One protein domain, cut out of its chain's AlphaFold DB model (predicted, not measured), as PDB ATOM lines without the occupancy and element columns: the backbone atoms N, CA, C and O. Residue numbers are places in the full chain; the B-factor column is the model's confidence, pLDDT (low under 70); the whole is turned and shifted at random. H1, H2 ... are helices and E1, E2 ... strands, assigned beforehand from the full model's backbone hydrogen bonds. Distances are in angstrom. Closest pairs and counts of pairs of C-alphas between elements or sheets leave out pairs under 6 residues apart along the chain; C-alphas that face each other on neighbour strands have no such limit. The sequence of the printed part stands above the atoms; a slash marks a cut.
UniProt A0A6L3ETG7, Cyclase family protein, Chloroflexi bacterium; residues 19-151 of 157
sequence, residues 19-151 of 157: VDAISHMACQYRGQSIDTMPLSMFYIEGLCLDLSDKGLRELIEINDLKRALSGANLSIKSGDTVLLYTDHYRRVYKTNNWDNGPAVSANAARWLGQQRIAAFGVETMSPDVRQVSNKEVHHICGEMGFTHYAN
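This is residues 19 to 151 of the 157 residues of the protein "Cyclase family protein" of Chloroflexi bacterium (UniProt A0A6L3ETG7). A small parallel sheet of four strands has three helices, H2, H4 and H5, over one side, with H4 between the other two; H4 and H5 only graze it. H1 packs on H5, and H3 lies away from the other helices. The printed part has 133 residues, with five named helices and four named strands in the order H1, E1, H2, E2, H3, H4, E3, H5, E4; the sheet's order is E1, E2, E3, E4. The class is mixed, helices and strands, with under half of the residues in named elements; the whole is compact, with a radius of gyration of the C-alphas of 14.1 A, and spans 37 by 34 by 23 A.

H1, residues 22 to 25, touches H5, residues 136 to 144; their closest C-alphas, of Met 25 and His 138, are 5.1 A apart. Edge strand E1, residues 46 to 50, is parallel to E2, residues 81 to 85, with N 47 and O 81 within hydrogen-bond range at 2.8 A. H2, residues 62 to 71, is on the sheet at a height of 9.0 A. H3, residues 88 to 92, is apart from H4, residues 106 to 114. H4 touches H2 at a steep tilt of 57 degrees, closest at C-alphas 62 and 108, 4.8 A, and H5 at a shallow tilt of 18 degrees, closest at C-alphas 106 and 137, 5.4 A. E3, residues 119 to 121, is parallel to E2, N 82 to O 119 being 3.0 A, and to edge strand E4, residues 147 to 150, N 149 to O 120 being 2.9 A. Three strand-helix-strand units, parallel neighbour strands with helices between, have right-handed crossovers: E1, H2, E2; E2, H3 and H4, E3; E3, H5, E4. Every O i to N i+4 pair is within hydrogen-bond range in H2, H3, H4 and H5; H1 is too short for one.

H1 begins at C-alpha 22, (-5.062, 20.516, -48.597). E1 is 13.2 A long, H2 14.2 A, E2 12.6 A, H4 12.3 A and H5 12.2 A. E4 ends at C-alpha 150, (-15.945, 11.957, -48.006).

The C-alphas farthest apart, of Gly 31 and Gly 71, are 39.7 A apart. The printed part has no cut. The links H1 to E1, E1 to H2, H3 to H4 and E3 to H5 are long. Mean pLDDT of the printed part is 94.7; residues 130 to 133 are under 70.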
ATOM      1  N   VAL A  19     -10.922  11.946 -51.469       97.19
ATOM      2  CA  VAL A  19     -10.128  12.679 -50.482       97.19
ATOM      3  C   VAL A  19      -9.941  14.113 -50.948       97.19
ATOM      4  O   VAL A  19      -9.676  14.354 -52.128       97.19
ATOM      5  N   ASP A  20     -10.027  15.050 -50.014       97.12
ATOM      6  CA  ASP A  20      -9.869  16.467 -50.311       97.12
ATOM      7  C   ASP A  20      -8.421  16.904 -50.069       97.12
ATOM      8  O   ASP A  20      -7.944  16.968 -48.933       97.12
ATOM      9  N   ALA A  21      -7.696  17.247 -51.134       97.50
ATOM     10  CA  ALA A  21      -6.335  17.767 -51.003       97.50
ATOM     11  C   ALA A  21      -6.290  19.028 -50.119       97.50
ATOM     12  O   ALA A  21      -7.241  19.806 -50.088       97.50
ATOM     13  N   ILE A  22      -5.169  19.313 -49.449       97.38
ATOM     14  CA  ILE A  22      -5.062  20.516 -48.597       97.38
ATOM     15  C   ILE A  22      -5.281  21.807 -49.408       97.38
ATOM     16  O   ILE A  22      -5.867  22.770 -48.907       97.38
ATOM     17  N   SER A  23      -4.929  21.811 -50.698       96.94
ATOM     18  CA  SER A  23      -5.245  22.898 -51.633       96.94
ATOM     19  C   SER A  23      -6.739  23.193 -51.795       96.94
ATOM     20  O   SER A  23      -7.087  24.311 -52.177       96.94
ATOM     21  N   HIS A  24      -7.621  22.233 -51.504       95.62
ATOM     22  CA  HIS A  24      -9.075  22.413 -51.517       95.62
ATOM     23  C   HIS A  24      -9.561  23.305 -50.357       95.62
ATOM     24  O   HIS A  24     -10.567  24.003 -50.481       95.62
ATOM     25  N   MET A  25      -8.823  23.344 -49.243       95.25
ATOM     26  CA  MET A  25      -9.288  23.941 -47.985       95.25
ATOM     27  C   MET A  25      -9.362  25.476 -48.019       95.25
ATOM     28  O   MET A  25     -10.240  26.074 -47.395       95.25
ATOM     29  N   ALA A  26      -8.430  26.136 -48.719       94.94
ATOM     30  CA  ALA A  26      -8.404  27.589 -48.918       94.94
ATOM     31  C   ALA A  26      -7.357  28.002 -49.968       94.94
ATOM     32  O   ALA A  26      -6.367  27.308 -50.190       94.94
ATOM     33  N   CYS A  27      -7.513  29.203 -50.540       94.62
ATOM     34  CA  CYS A  27      -6.612  29.754 -51.566       94.62
ATOM     35  C   CYS A  27      -5.130  29.782 -51.139       94.62
ATOM     36  O   CYS A  27      -4.244  29.487 -51.939       94.62
ATOM     37  N   GLN A  28      -4.852  30.077 -49.865       96.94
ATOM     38  CA  GLN A  28      -3.487  30.116 -49.328       96.94
ATOM     39  C   GLN A  28      -2.766  28.757 -49.362       96.94
ATOM     40  O   GLN A  28      -1.542  28.715 -49.287       96.94
ATOM     41  N   TYR A  29      -3.503  27.655 -49.529       96.88
ATOM     42  CA  TYR A  29      -2.960  26.299 -49.603       96.88
ATOM     43  C   TYR A  29      -2.821  25.765 -51.030       96.88
ATOM     44  O   TYR A  29      -2.496  24.597 -51.212       96.88
ATOM     45  N   ARG A  30      -3.028  26.596 -52.060       93.94
ATOM     46  CA  ARG A  30      -3.058  26.185 -53.476       93.94
ATOM     47  C   ARG A  30      -1.880  25.304 -53.931       93.94
ATOM     48  O   ARG A  30      -2.063  24.509 -54.841       93.94
ATOM     49  N   GLY A  31      -0.697  25.446 -53.329       94.44
ATOM     50  CA  GLY A  31       0.491  24.642 -53.652       94.44
ATOM     51  C   GLY A  31       0.536  23.241 -53.027       94.44
ATOM     52  O   GLY A  31       1.502  22.530 -53.262       94.44
ATOM     53  N   GLN A  32      -0.461  22.860 -52.224       96.50
ATOM     54  CA  GLN A  32      -0.544  21.567 -51.534       96.50
ATOM     55  C   GLN A  32      -1.597  20.664 -52.199       96.50
ATOM     56  O   GLN A  32      -2.574  20.251 -51.569       96.50
ATOM     57  N   SER A  33      -1.441  20.437 -53.505       97.19
ATOM     58  CA  SER A  33      -2.289  19.538 -54.297       97.19
ATOM     59  C   SER A  33      -2.020  18.070 -53.962       97.19
ATOM     60  O   SER A  33      -1.002  17.737 -53.352       97.19
ATOM     61  N   ILE A  34      -2.936  17.182 -54.355       97.38
ATOM     62  CA  ILE A  34      -2.915  15.767 -53.957       97.38
ATOM     63  C   ILE A  34      -1.596  15.054 -54.297       97.38
ATOM     64  O   ILE A  34      -1.111  14.247 -53.514       97.38
ATOM     65  N   ASP A  35      -0.974  15.405 -55.423       96.81
ATOM     66  CA  ASP A  35       0.299  14.862 -55.909       96.81
ATOM     67  C   ASP A  35       1.526  15.338 -55.112       96.81
ATOM     68  O   ASP A  35       2.598  14.742 -55.211       96.81
ATOM     69  N   THR A  36       1.373  16.390 -54.303       96.62
ATOM     70  CA  THR A  36       2.435  16.944 -53.445       96.62
ATOM     71  C   THR A  36       2.322  16.500 -51.988       96.62
ATOM     72  O   THR A  36       3.277  16.639 -51.221       96.62
ATOM     73  N   MET A  37       1.164  15.966 -51.589       96.75
ATOM     74  CA  MET A  37       0.941  15.483 -50.230       96.75
ATOM     75  C   MET A  37       1.749  14.199 -49.979       96.75
ATOM     76  O   MET A  37       1.828  13.332 -50.853       96.75
ATOM     77  N   PRO A  38       2.361  14.033 -48.793       95.06
ATOM     78  CA  PRO A  38       3.193  12.871 -48.521       95.06
ATOM     79  C   PRO A  38       2.346  11.596 -48.445       95.06
ATOM     80  O   PRO A  38       1.334  11.547 -47.748       95.06
ATOM     81  N   LEU A  39       2.812  10.521 -49.089       94.12
ATOM     82  CA  LEU A  39       2.126   9.221 -49.096       94.12
ATOM     83  C   LEU A  39       1.878   8.665 -47.681       94.12
ATOM     84  O   LEU A  39       0.916   7.934 -47.457       94.12
ATOM     85  N   SER A  40       2.707   9.058 -46.709       92.06
ATOM     86  CA  SER A  40       2.537   8.721 -45.293       92.06
ATOM     87  C   SER A  40       1.281   9.319 -44.647       92.06
ATOM     88  O   SER A  40       1.008   8.991 -43.506       92.06
ATOM     89  N   MET A  41       0.524  10.193 -45.321       95.19
ATOM     90  CA  MET A  41      -0.822  10.591 -44.876       95.19
ATOM     91  C   MET A  41      -1.905   9.580 -45.271       95.19
ATOM     92  O   MET A  41      -2.994   9.601 -44.705       95.19
ATOM     93  N   PHE A  42      -1.620   8.709 -46.242       96.00
ATOM     94  CA  PHE A  42      -2.613   7.847 -46.888       96.00
ATOM     95  C   PHE A  42      -2.337   6.348 -46.705       96.00
ATOM     96  O   PHE A  42      -3.210   5.527 -46.967       96.00
ATOM     97  N   TYR A  43      -1.138   5.973 -46.247       95.00
ATOM     98  CA  TYR A  43      -0.770   4.591 -45.932       95.00
ATOM     99  C   TYR A  43      -0.366   4.463 -44.461       95.00
ATOM    100  O   TYR A  43       0.804   4.621 -44.107       95.00
ATOM    101  N   ILE A  44      -1.361   4.237 -43.607       93.69
ATOM    102  CA  ILE A  44      -1.257   4.330 -42.146       93.69
ATOM    103  C   ILE A  44      -2.304   3.449 -41.445       93.69
ATOM    104  O   ILE A  44      -3.219   2.932 -42.086       93.69
ATOM    105  N   GLU A  45      -2.177   3.296 -40.123       91.94
ATOM    106  CA  GLU A  45      -3.209   2.671 -39.291       91.94
ATOM    107  C   GLU A  45      -4.467   3.554 -39.228       91.94
ATOM    108  O   GLU A  45      -4.400   4.782 -39.142       91.94
ATOM    109  N   GLY A  46      -5.637   2.917 -39.272       92.25
ATOM    110  CA  GLY A  46      -6.927   3.581 -39.132       92.25
ATOM    111  C   GLY A  46      -7.704   3.041 -37.940       92.25
ATOM    112  O   GLY A  46      -7.631   1.850 -37.637       92.25
ATOM    113  N   LEU A  47      -8.477   3.903 -37.285       95.62
ATOM    114  CA  LEU A  47      -9.459   3.521 -36.273       95.62
ATOM    115  C   LEU A  47     -10.856   3.758 -36.823       95.62
ATOM    116  O   LEU A  47     -11.091   4.775 -37.468       95.62
ATOM    117  N   CYS A  48     -11.785   2.861 -36.517       97.12
ATOM    118  CA  CYS A  48     -13.200   3.066 -36.791       97.12
ATOM    119  C   CYS A  48     -13.925   3.369 -35.479       97.12
ATOM    120  O   CYS A  48     -13.826   2.601 -34.522       97.12
ATOM    121  N   LEU A  49     -14.613   4.508 -35.420       97.81
ATOM    122  CA  LEU A  49     -15.415   4.913 -34.272       97.81
ATOM    123  C   LEU A  49     -16.893   4.744 -34.606       97.81
ATOM    124  O   LEU A  49     -17.392   5.383 -35.533       97.81
ATOM    125  N   ASP A  50     -17.579   3.907 -33.828       97.75
ATOM    126  CA  ASP A  50     -19.021   3.720 -33.951       97.75
ATOM    127  C   ASP A  50     -19.776   4.925 -33.376       97.75
ATOM    128  O   ASP A  50     -19.751   5.207 -32.174       97.75
ATOM    129  N   LEU A  51     -20.433   5.636 -34.284       97.88
ATOM    130  CA  LEU A  51     -21.299   6.789 -34.075       97.88
ATOM    131  C   LEU A  51     -22.650   6.559 -34.778       97.88
ATOM    132  O   LEU A  51     -23.304   7.504 -35.224       97.88
ATOM    133  N   SER A  52     -23.071   5.298 -34.924       97.00
ATOM    134  CA  SER A  52     -24.332   4.920 -35.585       97.00
ATOM    135  C   SER A  52     -25.584   5.429 -34.869       97.00
ATOM    136  O   SER A  52     -26.664   5.498 -35.464       97.00
ATOM    137  N   ASP A  53     -25.438   5.861 -33.615       96.12
ATOM    138  CA  ASP A  53     -26.482   6.530 -32.850       96.12
ATOM    139  C   ASP A  53     -26.783   7.954 -33.344       96.12
ATOM    140  O   ASP A  53     -27.863   8.472 -33.056       96.12
ATOM    141  N   LYS A  54     -25.889   8.569 -34.134       96.56
ATOM    142  CA  LYS A  54     -26.081   9.932 -34.641       96.56
ATOM    143  C   LYS A  54     -27.209   9.999 -35.671       96.56
ATOM    144  O   LYS A  54     -27.346   9.155 -36.568       96.56
ATOM    145  N   GLY A  55     -28.032  11.029 -35.533       94.56
ATOM    146  CA  GLY A  55     -29.159  11.325 -36.403       94.56
ATOM    147  C   GLY A  55     -28.808  12.220 -37.591       94.56
ATOM    148  O   GLY A  55     -27.679  12.672 -37.782       94.56
ATOM    149  N   LEU A  56     -29.832  12.510 -38.395       93.81
ATOM    150  CA  LEU A  56     -29.719  13.447 -39.508       93.81
ATOM    151  C   LEU A  56     -29.346  14.848 -39.003       93.81
ATOM    152  O   LEU A  56     -29.981  15.368 -38.085       93.81
ATOM    153  N   ARG A  57     -28.354  15.474 -39.647       92.50
ATOM    154  CA  ARG A  57     -27.833  16.824 -39.367       92.50
ATOM    155  C   ARG A  57     -27.294  17.013 -37.948       92.50
ATOM    156  O   ARG A  57     -27.100  18.151 -37.521       92.50
ATOM    157  N   GLU A  58     -27.065  15.928 -37.219       94.44
ATOM    158  CA  GLU A  58     -26.500  15.987 -35.880       94.44
ATOM    159  C   GLU A  58     -24.992  16.246 -35.947       94.44
ATOM    160  O   GLU A  58     -24.279  15.663 -36.765       94.44
ATOM    161  N   LEU A  59     -24.497  17.121 -35.073       95.38
ATOM    162  CA  LEU A  59     -23.068  17.382 -34.966       95.38
ATOM    163  C   LEU A  59     -22.389  16.298 -34.131       95.38
ATOM    164  O   LEU A  59     -22.837  15.983 -33.030       95.38
ATOM    165  N   ILE A  60     -21.296  15.751 -34.651       97.81
ATOM    166  CA  ILE A  60     -20.359  14.887 -33.939       97.81
ATOM    167  C   ILE A  60     -19.453  15.793 -33.112       97.81
ATOM    168  O   ILE A  60     -18.667  16.571 -33.659       97.81
ATOM    169  N   GLU A  61     -19.578  15.691 -31.793       98.00
ATOM    170  CA  GLU A  61     -18.846  16.505 -30.829       98.00
ATOM    171  C   GLU A  61     -17.670  15.740 -30.209       98.00
ATOM    172  O   GLU A  61     -17.568  14.514 -30.279       98.00
ATOM    173  N   ILE A  62     -16.782  16.462 -29.516       98.62
ATOM    174  CA  ILE A  62     -15.615  15.874 -28.826       98.62
ATOM    175  C   ILE A  62     -16.032  14.738 -27.874       98.62
ATOM    176  O   ILE A  62     -15.331  13.732 -27.755       98.62
ATOM    177  N   ASN A  63     -17.165  14.893 -27.185       98.62
ATOM    178  CA  ASN A  63     -17.654  13.886 -26.243       98.62
ATOM    179  C   ASN A  63     -18.111  12.602 -26.943       98.62
ATOM    180  O   ASN A  63     -17.916  11.527 -26.380       98.62
ATOM    181  N   ASP A  64     -18.646  12.693 -28.164       98.69
ATOM    182  CA  ASP A  64     -19.023  11.522 -28.957       98.69
ATOM    183  C   ASP A  64     -17.780  10.715 -29.341       98.69
ATOM    184  O   ASP A  64     -17.721   9.509 -29.107       98.69
ATOM    185  N   LEU A  65     -16.740  11.403 -29.826       98.69
ATOM    186  CA  LEU A  65     -15.460  10.785 -30.188       98.69
ATOM    187  C   LEU A  65     -14.804  10.103 -28.982       98.69
ATOM    188  O   LEU A  65     -14.378   8.953 -29.064       98.69
ATOM    189  N   LYS A  66     -14.757  10.788 -27.831       98.62
ATOM    190  CA  LYS A  66     -14.202  10.226 -26.588       98.62
ATOM    191  C   LYS A  66     -15.007   9.032 -26.082       98.62
ATOM    192  O   LYS A  66     -14.409   8.061 -25.619       98.62
ATOM    193  N   ARG A  67     -16.340   9.089 -26.170       98.62
ATOM    194  CA  ARG A  67     -17.227   7.973 -25.816       98.62
ATOM    195  C   ARG A  67     -16.946   6.763 -26.701       98.62
ATOM    196  O   ARG A  67     -16.751   5.680 -26.159       98.62
ATOM    197  N   ALA A  68     -16.890   6.946 -28.020       98.25
ATOM    198  CA  ALA A  68     -16.625   5.863 -28.965       98.25
ATOM    199  C   ALA A  68     -15.237   5.235 -28.743       98.25
ATOM    200  O   ALA A  68     -15.126   4.015 -28.638       98.25
ATOM    201  N   LEU A  69     -14.198   6.058 -28.555       98.25
ATOM    202  CA  LEU A  69     -12.846   5.592 -28.215       98.25
ATOM    203  C   LEU A  69     -12.833   4.761 -26.927       98.25
ATOM    204  O   LEU A  69     -12.301   3.654 -26.908       98.25
ATOM    205  N   SER A  70     -13.454   5.269 -25.858       98.06
ATOM    206  CA  SER A  70     -13.513   4.558 -24.578       98.06
ATOM    207  C   SER A  70     -14.318   3.262 -24.673       98.06
ATOM    208  O   SER A  70     -13.919   2.269 -24.072       98.06
ATOM    209  N   GLY A  71     -15.439   3.264 -25.399       97.44
ATOM    210  CA  GLY A  71     -16.294   2.088 -25.574       97.44
ATOM    211  C   GLY A  71     -15.602   0.963 -26.343       97.44
ATOM    212  O   GLY A  71     -15.803  -0.205 -26.023       97.44
ATOM    213  N   ALA A  72     -14.739   1.316 -27.297       96.44
ATOM    214  CA  ALA A  72     -13.950   0.369 -28.080       96.44
ATOM    215  C   ALA A  72     -12.572   0.048 -27.463       96.44
ATOM    216  O   ALA A  72     -11.830  -0.756 -28.022       96.44
ATOM    217  N   ASN A  73     -12.214   0.660 -26.325       97.25
ATOM    218  CA  ASN A  73     -10.873   0.586 -25.731       97.25
ATOM    219  C   ASN A  73      -9.757   0.950 -26.736       97.25
ATOM    220  O   ASN A  73      -8.721   0.289 -26.828       97.25
ATOM    221  N   LEU A  74      -9.997   2.008 -27.512       96.69
ATOM    222  CA  LEU A  74      -9.096   2.533 -28.532       96.69
ATOM    223  C   LEU A  74      -8.475   3.861 -28.089       96.69
ATOM    224  O   LEU A  74      -9.054   4.630 -27.322       96.69
ATOM    225  N   SER A  75      -7.302   4.166 -28.634       97.38
ATOM    226  CA  SER A  75      -6.617   5.443 -28.439       97.38
ATOM    227  C   SER A  75      -6.038   5.924 -29.762       97.38
ATOM    228  O   SER A  75      -5.366   5.149 -30.438       97.38
ATOM    229  N   ILE A  76      -6.252   7.197 -30.088       97.94
ATOM    230  CA  ILE A  76      -5.655   7.834 -31.266       97.94
ATOM    231  C   ILE A  76      -4.151   8.013 -31.035       97.94
ATOM    232  O   ILE A  76      -3.739   8.581 -30.019       97.94
ATOM    233  N   LYS A  77      -3.337   7.567 -31.989       97.38
ATOM    234  CA  LYS A  77      -1.914   7.884 -32.101       97.38
ATOM    235  C   LYS A  77      -1.710   8.972 -33.159       97.38
ATOM    236  O   LYS A  77      -2.508   9.165 -34.074       97.38
ATOM    237  N   SER A  78      -0.597   9.692 -33.034       97.00
ATOM    238  CA  SER A  78      -0.190  10.671 -34.045       97.00
ATOM    239  C   SER A  78       0.006   9.976 -35.394       97.00
ATOM    240  O   SER A  78       0.747   8.999 -35.473       97.00
ATOM    241  N   GLY A  79      -0.586  10.533 -36.447       96.88
ATOM    242  CA  GLY A  79      -0.542  10.006 -37.809       96.88
ATOM    243  C   GLY A  79      -1.706   9.086 -38.176       96.88
ATOM    244  O   GLY A  79      -1.835   8.771 -39.352       96.88
ATOM    245  N   ASP A  80      -2.566   8.707 -37.228       97.69
ATOM    246  CA  ASP A  80      -3.696   7.813 -37.501       97.69
ATOM    247  C   ASP A  80      -4.767   8.468 -38.388       97.69
ATOM    248  O   ASP A  80      -4.902   9.696 -38.434       97.69
ATOM    249  N   THR A  81      -5.574   7.640 -39.060       98.06
ATOM    250  CA  THR A  81      -6.829   8.062 -39.701       98.06
ATOM    251  C   THR A  81      -8.003   7.640 -38.836       98.06
ATOM    252  O   THR A  81      -8.079   6.497 -38.396       98.06
ATOM    253  N   VAL A  82      -8.951   8.547 -38.615       98.12
ATOM    254  CA  VAL A  82     -10.154   8.267 -37.819       98.12
ATOM    255  C   VAL A  82     -11.374   8.169 -38.733       98.12
ATOM    256  O   VAL A  82     -11.842   9.168 -39.268       98.12
ATOM    257  N   LEU A  83     -11.906   6.969 -38.921       98.00
ATOM    258  CA  LEU A  83     -13.126   6.716 -39.684       98.00
ATOM    259  C   LEU A  83     -14.348   6.848 -38.770       98.00
ATOM    260  O   LEU A  83     -14.388   6.267 -37.685       98.00
ATOM    261  N   LEU A  84     -15.338   7.625 -39.207       97.94
ATOM    262  CA  LEU A  84     -16.544   7.927 -38.441       97.94
ATOM    263  C   LEU A  84     -17.713   7.122 -39.010       97.94
ATOM    264  O   LEU A  84     -18.365   7.547 -39.965       97.94
ATOM    265  N   TYR A  85     -17.961   5.948 -38.427       97.69
ATOM    266  CA  TYR A  85     -19.083   5.102 -38.819       97.69
ATOM    267  C   TYR A  85     -20.374   5.679 -38.250       97.69
ATOM    268  O   TYR A  85     -20.540   5.762 -37.038       97.69
ATOM    269  N   THR A  86     -21.295   6.082 -39.118       97.12
ATOM    270  CA  THR A  86     -22.570   6.697 -38.708       97.12
ATOM    271  C   THR A  86     -23.778   5.935 -39.229       97.12
ATOM    272  O   THR A  86     -24.908   6.350 -38.983       97.12
ATOM    273  N   ASP A  87     -23.570   4.825 -39.946       96.00
ATOM    274  CA  ASP A  87     -24.630   4.038 -40.591       96.00
ATOM    275  C   ASP A  87     -25.511   4.891 -41.531       96.00
ATOM    276  O   ASP A  87     -26.655   4.556 -41.838       96.00
ATOM    277  N   HIS A  88     -25.023   6.053 -41.968       95.25
ATOM    278  CA  HIS A  88     -25.749   6.989 -42.821       95.25
ATOM    279  C   HIS A  88     -25.957   6.385 -44.207       95.25
ATOM    280  O   HIS A  88     -27.078   6.392 -44.723       95.25
ATOM    281  N   TYR A  89     -24.917   5.772 -44.778       93.38
ATOM    282  CA  TYR A  89     -25.008   5.113 -46.079       93.38
ATOM    283  C   TYR A  89     -26.113   4.057 -46.109       93.38
ATOM    284  O   TYR A  89     -27.045   4.144 -46.910       93.38
ATOM    285  N   ARG A  90     -26.079   3.099 -45.183       93.25
ATOM    286  CA  ARG A  90     -27.061   2.009 -45.146       93.25
ATOM    287  C   ARG A  90     -28.475   2.499 -44.841       93.25
ATOM    288  O   ARG A  90     -29.424   1.954 -45.403       93.25
ATOM    289  N   ARG A  91     -28.635   3.510 -43.977       93.25
ATOM    290  CA  ARG A  91     -29.958   4.015 -43.573       93.25
ATOM    291  C   ARG A  91     -30.637   4.846 -44.654       93.25
ATOM    292  O   ARG A  91     -31.861   4.777 -44.768       93.25
ATOM    293  N   VAL A  92     -29.892   5.659 -45.408       93.00
ATOM    294  CA  VAL A  92     -30.516   6.708 -46.235       93.00
ATOM    295  C   VAL A  92     -29.984   6.848 -47.661       93.00
ATOM    296  O   VAL A  92     -30.437   7.751 -48.376       93.00
ATOM    297  N   TYR A  93     -29.091   5.972 -48.126       91.19
ATOM    298  CA  TYR A  93     -28.663   5.976 -49.528       91.19
ATOM    299  C   TYR A  93     -29.862   5.885 -50.489       91.19
ATOM    300  O   TYR A  93     -30.807   5.125 -50.271       91.19
ATOM    301  N   LYS A  94     -29.832   6.691 -51.562       91.75
ATOM    302  CA  LYS A  94     -30.923   6.862 -52.551       91.75
ATOM    303  C   LYS A  94     -32.250   7.401 -51.990       91.75
ATOM    304  O   LYS A  94     -33.275   7.308 -52.661       91.75
ATOM    305  N   THR A  95     -32.242   8.004 -50.805       94.88
ATOM    306  CA  THR A  95     -33.403   8.723 -50.258       94.88
ATOM    307  C   THR A  95     -33.179  10.236 -50.281       94.88
ATOM    308  O   THR A  95     -32.051  10.709 -50.412       94.88
ATOM    309  N   ASN A  96     -34.242  11.015 -50.053       93.75
ATOM    310  CA  ASN A  96     -34.156  12.477 -49.915       93.75
ATOM    311  C   ASN A  96     -33.346  12.935 -48.685       93.75
ATOM    312  O   ASN A  96     -33.078  14.125 -48.538       93.75
ATOM    313  N   ASN A  97     -32.971  12.013 -47.793       92.88
ATOM    314  CA  ASN A  97     -32.162  12.300 -46.611       92.88
ATOM    315  C   ASN A  97     -30.662  12.092 -46.833       92.88
ATOM    316  O   ASN A  97     -29.892  12.323 -45.904       92.88
ATOM    317  N   TRP A  98     -30.235  11.700 -48.038       91.44
ATOM    318  CA  TRP A  98     -28.821  11.483 -48.356       91.44
ATOM    319  C   TRP A  98     -27.935  12.691 -48.005       91.44
ATOM    320  O   TRP A  98     -26.880  12.524 -47.396       91.44
ATOM    321  N   ASP A  99     -28.407  13.908 -48.276       89.94
ATOM    322  CA  ASP A  99     -27.659  15.147 -48.005       89.94
ATOM    323  C   ASP A  99     -27.780  15.645 -46.552       89.94
ATOM    324  O   ASP A  99     -27.197  16.667 -46.192       89.94
ATOM    325  N   ASN A 100     -28.548  14.950 -45.710       92.06
ATOM    326  CA  ASN A 100     -28.883  15.376 -44.351       92.06
ATOM    327  C   ASN A 100     -28.154  14.555 -43.282       92.06
ATOM    328  O   ASN A 100     -28.665  14.434 -42.176       92.06
ATOM    329  N   GLY A 101     -27.005  13.956 -43.586       93.12
ATOM    330  CA  GLY A 101     -26.279  13.145 -42.607       93.12
ATOM    331  C   GLY A 101     -25.673  13.945 -41.451       93.12
ATOM    332  O   GLY A 101     -25.714  15.180 -41.455       93.12
ATOM    333  N   PRO A 102     -25.145  13.245 -40.436       94.94
ATOM    334  CA  PRO A 102     -24.364  13.868 -39.376       94.94
ATOM    335  C   PRO A 102     -23.062  14.455 -39.928       94.94
ATOM    336  O   PRO A 102     -22.585  14.050 -40.988       94.94
ATOM    337  N   ALA A 103     -22.469  15.403 -39.206       94.25
ATOM    338  CA  ALA A 103     -21.196  15.998 -39.609       94.25
ATOM    339  C   ALA A 103     -20.335  16.380 -38.406       94.25
ATOM    340  O   ALA A 103     -20.812  16.437 -37.276       94.25
ATOM    341  N   VAL A 104     -19.055  16.642 -38.642       97.25
ATOM    342  CA  VAL A 104     -18.095  16.957 -37.582       97.25
ATOM    343  C   VAL A 104     -18.284  18.407 -37.135       97.25
ATOM    344  O   VAL A 104     -18.402  19.309 -37.962       97.25
ATOM    345  N   SER A 105     -18.327  18.661 -35.824       96.62
ATOM    346  CA  SER A 105     -18.334  20.038 -35.315       96.62
ATOM    347  C   SER A 105     -16.954  20.690 -35.470       96.62
ATOM    348  O   SER A 105     -15.924  20.015 -35.471       96.62
ATOM    349  N   ALA A 106     -16.892  22.022 -35.530       96.44
ATOM    350  CA  ALA A 106     -15.616  22.743 -35.577       96.44
ATOM    351  C   ALA A 106     -14.707  22.411 -34.374       96.44
ATOM    352  O   ALA A 106     -13.498  22.217 -34.518       96.44
ATOM    353  N   ASN A 107     -15.301  22.266 -33.184       97.62
ATOM    354  CA  ASN A 107     -14.581  21.872 -31.974       97.62
ATOM    355  C   ASN A 107     -14.018  20.450 -32.083       97.62
ATOM    356  O   ASN A 107     -12.868  20.217 -31.705       97.62
ATOM    357  N   ALA A 108     -14.800  19.509 -32.618       98.31
ATOM    358  CA  ALA A 108     -14.354  18.140 -32.848       98.31
ATOM    359  C   ALA A 108     -13.231  18.073 -33.894       98.31
ATOM    360  O   ALA A 108     -12.218  17.421 -33.646       98.31
ATOM    361  N   ALA A 109     -13.344  18.810 -35.004       98.31
ATOM    362  CA  ALA A 109     -12.295  18.898 -36.021       98.31
ATOM    363  C   ALA A 109     -10.984  19.452 -35.444       98.31
ATOM    364  O   ALA A 109      -9.917  18.869 -35.638       98.31
ATOM    365  N   ARG A 110     -11.051  20.536 -34.660       98.56
ATOM    366  CA  ARG A 110      -9.866  21.112 -34.008       98.56
ATOM    367  C   ARG A 110      -9.256  20.149 -32.990       98.56
ATOM    368  O   ARG A 110      -8.036  20.028 -32.914       98.56
ATOM    369  N   TRP A 111     -10.087  19.445 -32.224       98.69
ATOM    370  CA  TRP A 111      -9.625  18.439 -31.269       98.69
ATOM    371  C   TRP A 111      -8.925  17.260 -31.955       98.69
ATOM    372  O   TRP A 111      -7.865  16.837 -31.491       98.69
ATOM    373  N   LEU A 112      -9.467  16.775 -33.076       98.62
ATOM    374  CA  LEU A 112      -8.842  15.750 -33.913       98.62
ATOM    375  C   LEU A 112      -7.472  16.218 -34.425       98.62
ATOM    376  O   LEU A 112      -6.477  15.520 -34.233       98.62
ATOM    377  N   GLY A 113      -7.385  17.440 -34.962       98.44
ATOM    378  CA  GLY A 113      -6.110  18.037 -35.369       98.44
ATOM    379  C   GLY A 113      -5.101  18.147 -34.215       98.44
ATOM    380  O   GLY A 113      -3.911  17.906 -34.405       98.44
ATOM    381  N   GLN A 114      -5.552  18.433 -32.986       98.56
ATOM    382  CA  GLN A 114      -4.689  18.444 -31.791       98.56
ATOM    383  C   GLN A 114      -4.145  17.050 -31.438       98.56
ATOM    384  O   GLN A 114      -3.059  16.964 -30.864       98.56
ATOM    385  N   GLN A 115      -4.851  15.972 -31.804       98.44
ATOM    386  CA  GLN A 115      -4.340  14.598 -31.683       98.44
ATOM    387  C   GLN A 115      -3.310  14.250 -32.773       98.44
ATOM    388  O   GLN A 115      -2.703  13.184 -32.715       98.44
ATOM    389  N   ARG A 116      -3.074  15.157 -33.736       97.69
ATOM    390  CA  ARG A 116      -2.149  14.997 -34.869       97.69
ATOM    391  C   ARG A 116      -2.503  13.816 -35.773       97.69
ATOM    392  O   ARG A 116      -1.610  13.091 -36.211       97.69
ATOM    393  N   ILE A 117      -3.793  13.612 -36.033       98.25
ATOM    394  CA  ILE A 117      -4.257  12.656 -37.047       98.25
ATOM    395  C   ILE A 117      -3.758  13.062 -38.441       98.25
ATOM    396  O   ILE A 117      -3.530  14.244 -38.698       98.25
ATOM    397  N   ALA A 118      -3.620  12.098 -39.349       97.88
ATOM    398  CA  ALA A 118      -3.369  12.392 -40.760       97.88
ATOM    399  C   ALA A 118      -4.662  12.776 -41.493       97.88
ATOM    400  O   ALA A 118      -4.662  13.687 -42.328       97.88
ATOM    401  N   ALA A 119      -5.764  12.090 -41.166       98.12
ATOM    402  CA  ALA A 119      -7.063  12.327 -41.775       98.12
ATOM    403  C   ALA A 119      -8.233  11.810 -40.927       98.12
ATOM    404  O   ALA A 119      -8.057  11.026 -39.994       98.12
ATOM    405  N   PHE A 120      -9.452  12.208 -41.280       98.25
ATOM    406  CA  PHE A 120     -10.669  11.526 -40.835       98.25
ATOM    407  C   PHE A 120     -11.578  11.191 -42.021       98.25
ATOM    408  O   PHE A 120     -11.460  11.794 -43.083       98.25
ATOM    409  N   GLY A 121     -12.465  10.213 -41.870       97.56
ATOM    410  CA  GLY A 121     -13.393   9.791 -42.923       97.56
ATOM    411  C   GLY A 121     -14.846   9.965 -42.506       97.56
ATOM    412  O   GLY A 121     -15.206   9.576 -41.396       97.56
ATOM    413  N   VAL A 122     -15.673  10.518 -43.396       97.06
ATOM    414  CA  VAL A 122     -17.129  10.633 -43.216       97.06
ATOM    415  C   VAL A 122     -17.888   9.882 -44.308       97.06
ATOM    416  O   VAL A 122     -17.443   9.776 -45.453       97.06
ATOM    417  N   GLU A 123     -19.075   9.387 -43.963       96.00
ATOM    418  CA  GLU A 123     -19.979   8.745 -44.928       96.00
ATOM    419  C   GLU A 123     -20.748   9.756 -45.796       96.00
ATOM    420  O   GLU A 123     -21.279   9.413 -46.851       96.00
ATOM    421  N   THR A 124     -20.823  11.013 -45.361       93.75
ATOM    422  CA  THR A 124     -21.526  12.098 -46.049       93.75
ATOM    423  C   THR A 124     -20.688  12.722 -47.168       93.75
ATOM    424  O   THR A 124     -19.466  12.608 -47.203       93.75
ATOM    425  N   MET A 125     -21.349  13.458 -48.068       90.69
ATOM    426  CA  MET A 125     -20.710  14.214 -49.162       90.69
ATOM    427  C   MET A 125     -19.737  15.299 -48.676       90.69
ATOM    428  O   MET A 125     -18.914  15.785 -49.442       90.69
ATOM    429  N   SER A 126     -19.867  15.733 -47.426       90.06
ATOM    430  CA  SER A 126     -19.044  16.780 -46.834       90.06
ATOM    431  C   SER A 126     -18.908  16.533 -45.333       90.06
ATOM    432  O   SER A 126     -19.876  16.067 -44.721       90.06
ATOM    433  N   PRO A 127     -17.758  16.865 -44.718       90.94
ATOM    434  CA  PRO A 127     -17.579  16.760 -43.271       90.94
ATOM    435  C   PRO A 127     -18.317  17.854 -42.485       90.94
ATOM    436  O   PRO A 127     -18.344  17.800 -41.258       90.94
ATOM    437  N   ASP A 128     -18.893  18.839 -43.182       85.12
ATOM    438  CA  ASP A 128     -19.628  19.980 -42.637       85.12
ATOM    439  C   ASP A 128     -21.137  19.867 -42.888       85.12
ATOM    440  O   ASP A 128     -21.580  19.366 -43.924       85.12
ATOM    441  N   VAL A 129     -21.945  20.470 -42.008       75.56
ATOM    442  CA  VAL A 129     -23.373  20.692 -42.285       75.56
ATOM    443  C   VAL A 129     -23.555  22.049 -42.971       75.56
ATOM    444  O   VAL A 129     -23.249  23.110 -42.409       75.56
ATOM    445  N   ARG A 130     -24.130  22.041 -44.183       68.81
ATOM    446  CA  ARG A 130     -24.548  23.270 -44.883       68.81
ATOM    447  C   ARG A 130     -25.472  24.106 -43.989       68.81
ATOM    448  O   ARG A 130     -26.418  23.580 -43.411       68.81
ATOM    449  N   GLN A 131     -25.229  25.416 -43.934       62.34
ATOM    450  CA  GLN A 131     -25.940  26.407 -43.109       62.34
ATOM    451  C   GLN A 131     -25.682  26.334 -41.597       62.34
ATOM    452  O   GLN A 131     -26.178  27.200 -40.883       62.34
ATOM    453  N   VAL A 132     -24.910  25.358 -41.109       67.81
ATOM    454  CA  VAL A 132     -24.549  25.256 -39.686       67.81
ATOM    455  C   VAL A 132     -23.070  25.588 -39.494       67.81
ATOM    456  O   VAL A 132     -22.774  26.586 -38.850       67.81
ATOM    457  N   SER A 133     -22.151  24.826 -40.100       66.75
ATOM    458  CA  SER A 133     -20.697  25.054 -39.979       66.75
ATOM    459  C   SER A 133     -20.054  25.686 -41.221       66.75
ATOM    460  O   SER A 133     -18.945  26.193 -41.142       66.75
ATOM    461  N   ASN A 134     -20.741  25.714 -42.371       70.19
ATOM    462  CA  ASN A 134     -20.377  26.517 -43.555       70.19
ATOM    463  C   ASN A 134     -18.868  26.545 -43.918       70.19
ATOM    464  O   ASN A 134     -18.322  27.620 -44.158       70.19
ATOM    465  N   LYS A 135     -18.227  25.372 -44.044       83.81
ATOM    466  CA  LYS A 135     -16.796  25.172 -44.388       83.81
ATOM    467  C   LYS A 135     -15.788  25.385 -43.256       83.81
ATOM    468  O   LYS A 135     -14.584  25.316 -43.502       83.81
ATOM    469  N   GLU A 136     -16.232  25.630 -42.029       92.69
ATOM    470  CA  GLU A 136     -15.322  25.806 -40.898       92.69
ATOM    471  C   GLU A 136     -14.430  24.573 -40.683       92.69
ATOM    472  O   GLU A 136     -13.230  24.732 -40.456       92.69
ATOM    473  N   VAL A 137     -14.955  23.351 -40.864       96.06
ATOM    474  CA  VAL A 137     -14.137  22.131 -40.763       96.06
ATOM    475  C   VAL A 137     -13.055  22.092 -41.843       96.06
ATOM    476  O   VAL A 137     -11.908  21.788 -41.520       96.06
ATOM    477  N   HIS A 138     -13.359  22.473 -43.089       96.06
ATOM    478  CA  HIS A 138     -12.346  22.562 -44.151       96.06
ATOM    479  C   HIS A 138     -11.235  23.553 -43.786       96.06
ATOM    480  O   HIS A 138     -10.050  23.254 -43.927       96.06
ATOM    481  N   HIS A 139     -11.593  24.730 -43.268       96.00
ATOM    482  CA  HIS A 139     -10.601  25.727 -42.868       96.00
ATOM    483  C   HIS A 139      -9.702  25.234 -41.732       96.00
ATOM    484  O   HIS A 139      -8.491  25.439 -41.805       96.00
ATOM    485  N   ILE A 140     -10.262  24.529 -40.745       97.88
ATOM    486  CA  ILE A 140      -9.497  23.910 -39.654       97.88
ATOM    487  C   ILE A 140      -8.561  22.816 -40.184       97.88
ATOM    488  O   ILE A 140      -7.397  22.777 -39.788       97.88
ATOM    489  N   CYS A 141      -9.029  21.968 -41.109       97.75
ATOM    490  CA  CYS A 141      -8.199  20.951 -41.767       97.75
ATOM    491  C   CYS A 141      -6.969  21.592 -42.425       97.75
ATOM    492  O   CYS A 141      -5.834  21.187 -42.172       97.75
ATOM    493  N   GLY A 142      -7.185  22.662 -43.198       97.38
ATOM    494  CA  GLY A 142      -6.100  23.412 -43.826       97.38
ATOM    495  C   GLY A 142      -5.171  24.105 -42.822       97.38
ATOM    496  O   GLY A 142      -3.956  24.036 -42.978       97.38
ATOM    497  N   GLU A 143      -5.720  24.758 -41.788       97.94
ATOM    498  CA  GLU A 143      -4.959  25.435 -40.715       97.94
ATOM    499  C   GLU A 143      -4.005  24.475 -39.998       97.94
ATOM    500  O   GLU A 143      -2.866  24.831 -39.696       97.94
ATOM    501  N   MET A 144      -4.472  23.259 -39.721       98.12
ATOM    502  CA  MET A 144      -3.763  22.290 -38.890       98.12
ATOM    503  C   MET A 144      -3.019  21.217 -39.698       98.12
ATOM    504  O   MET A 144      -2.315  20.403 -39.105       98.12
ATOM    505  N   GLY A 145      -3.145  21.219 -41.029       96.81
ATOM    506  CA  GLY A 145      -2.368  20.367 -41.931       96.81
ATOM    507  C   GLY A 145      -2.800  18.899 -41.975       96.81
ATOM    508  O   GLY A 145      -1.953  18.029 -42.163       96.81
ATOM    509  N   PHE A 146      -4.094  18.614 -41.808       97.69
ATOM    510  CA  PHE A 146      -4.668  17.270 -41.968       97.69
ATOM    511  C   PHE A 146      -5.829  17.297 -42.972       97.69
ATOM    512  O   PHE A 146      -6.368  18.360 -43.274       97.69
ATOM    513  N   THR A 147      -6.190  16.146 -43.539       97.38
ATOM    514  CA  THR A 147      -7.205  16.038 -44.611       97.38
ATOM    515  C   THR A 147      -8.436  15.241 -44.160       97.38
ATOM    516  O   THR A 147      -8.536  14.824 -43.006       97.38
ATOM    517  N   HIS A 148      -9.404  15.047 -45.054       97.62
ATOM    518  CA  HIS A 148     -10.536  14.166 -44.834       97.62
ATOM    519  C   HIS A 148     -10.986  13.447 -46.106       97.62
ATOM    520  O   HIS A 148     -10.792  13.923 -47.226       97.62
ATOM    521  N   TYR A 149     -11.616  12.295 -45.893       97.44
ATOM    522  CA  TYR A 149     -12.301  11.515 -46.913       97.44
ATOM    523  C   TYR A 149     -13.810  11.720 -46.800       97.44
ATOM    524  O   TYR A 149     -14.346  11.772 -45.691       97.44
ATOM    525  N   ALA A 150     -14.497  11.780 -47.935       95.81
ATOM    526  CA  ALA A 150     -15.945  11.957 -48.006       95.81
ATOM    527  C   ALA A 150     -16.607  10.868 -48.860       95.81
ATOM    528  O   ALA A 150     -15.956  10.223 -49.686       95.81
ATOM    529  N   ASN A 151     -17.916  10.670 -48.658       94.50
ATOM    530  CA  ASN A 151     -18.721   9.581 -49.225       94.50
ATOM    531  C   ASN A 151     -18.099   8.190 -49.017       94.50
ATOM    532  O   ASN A 151     -18.055   7.374 -49.944       94.50
TER     533      ASN A 151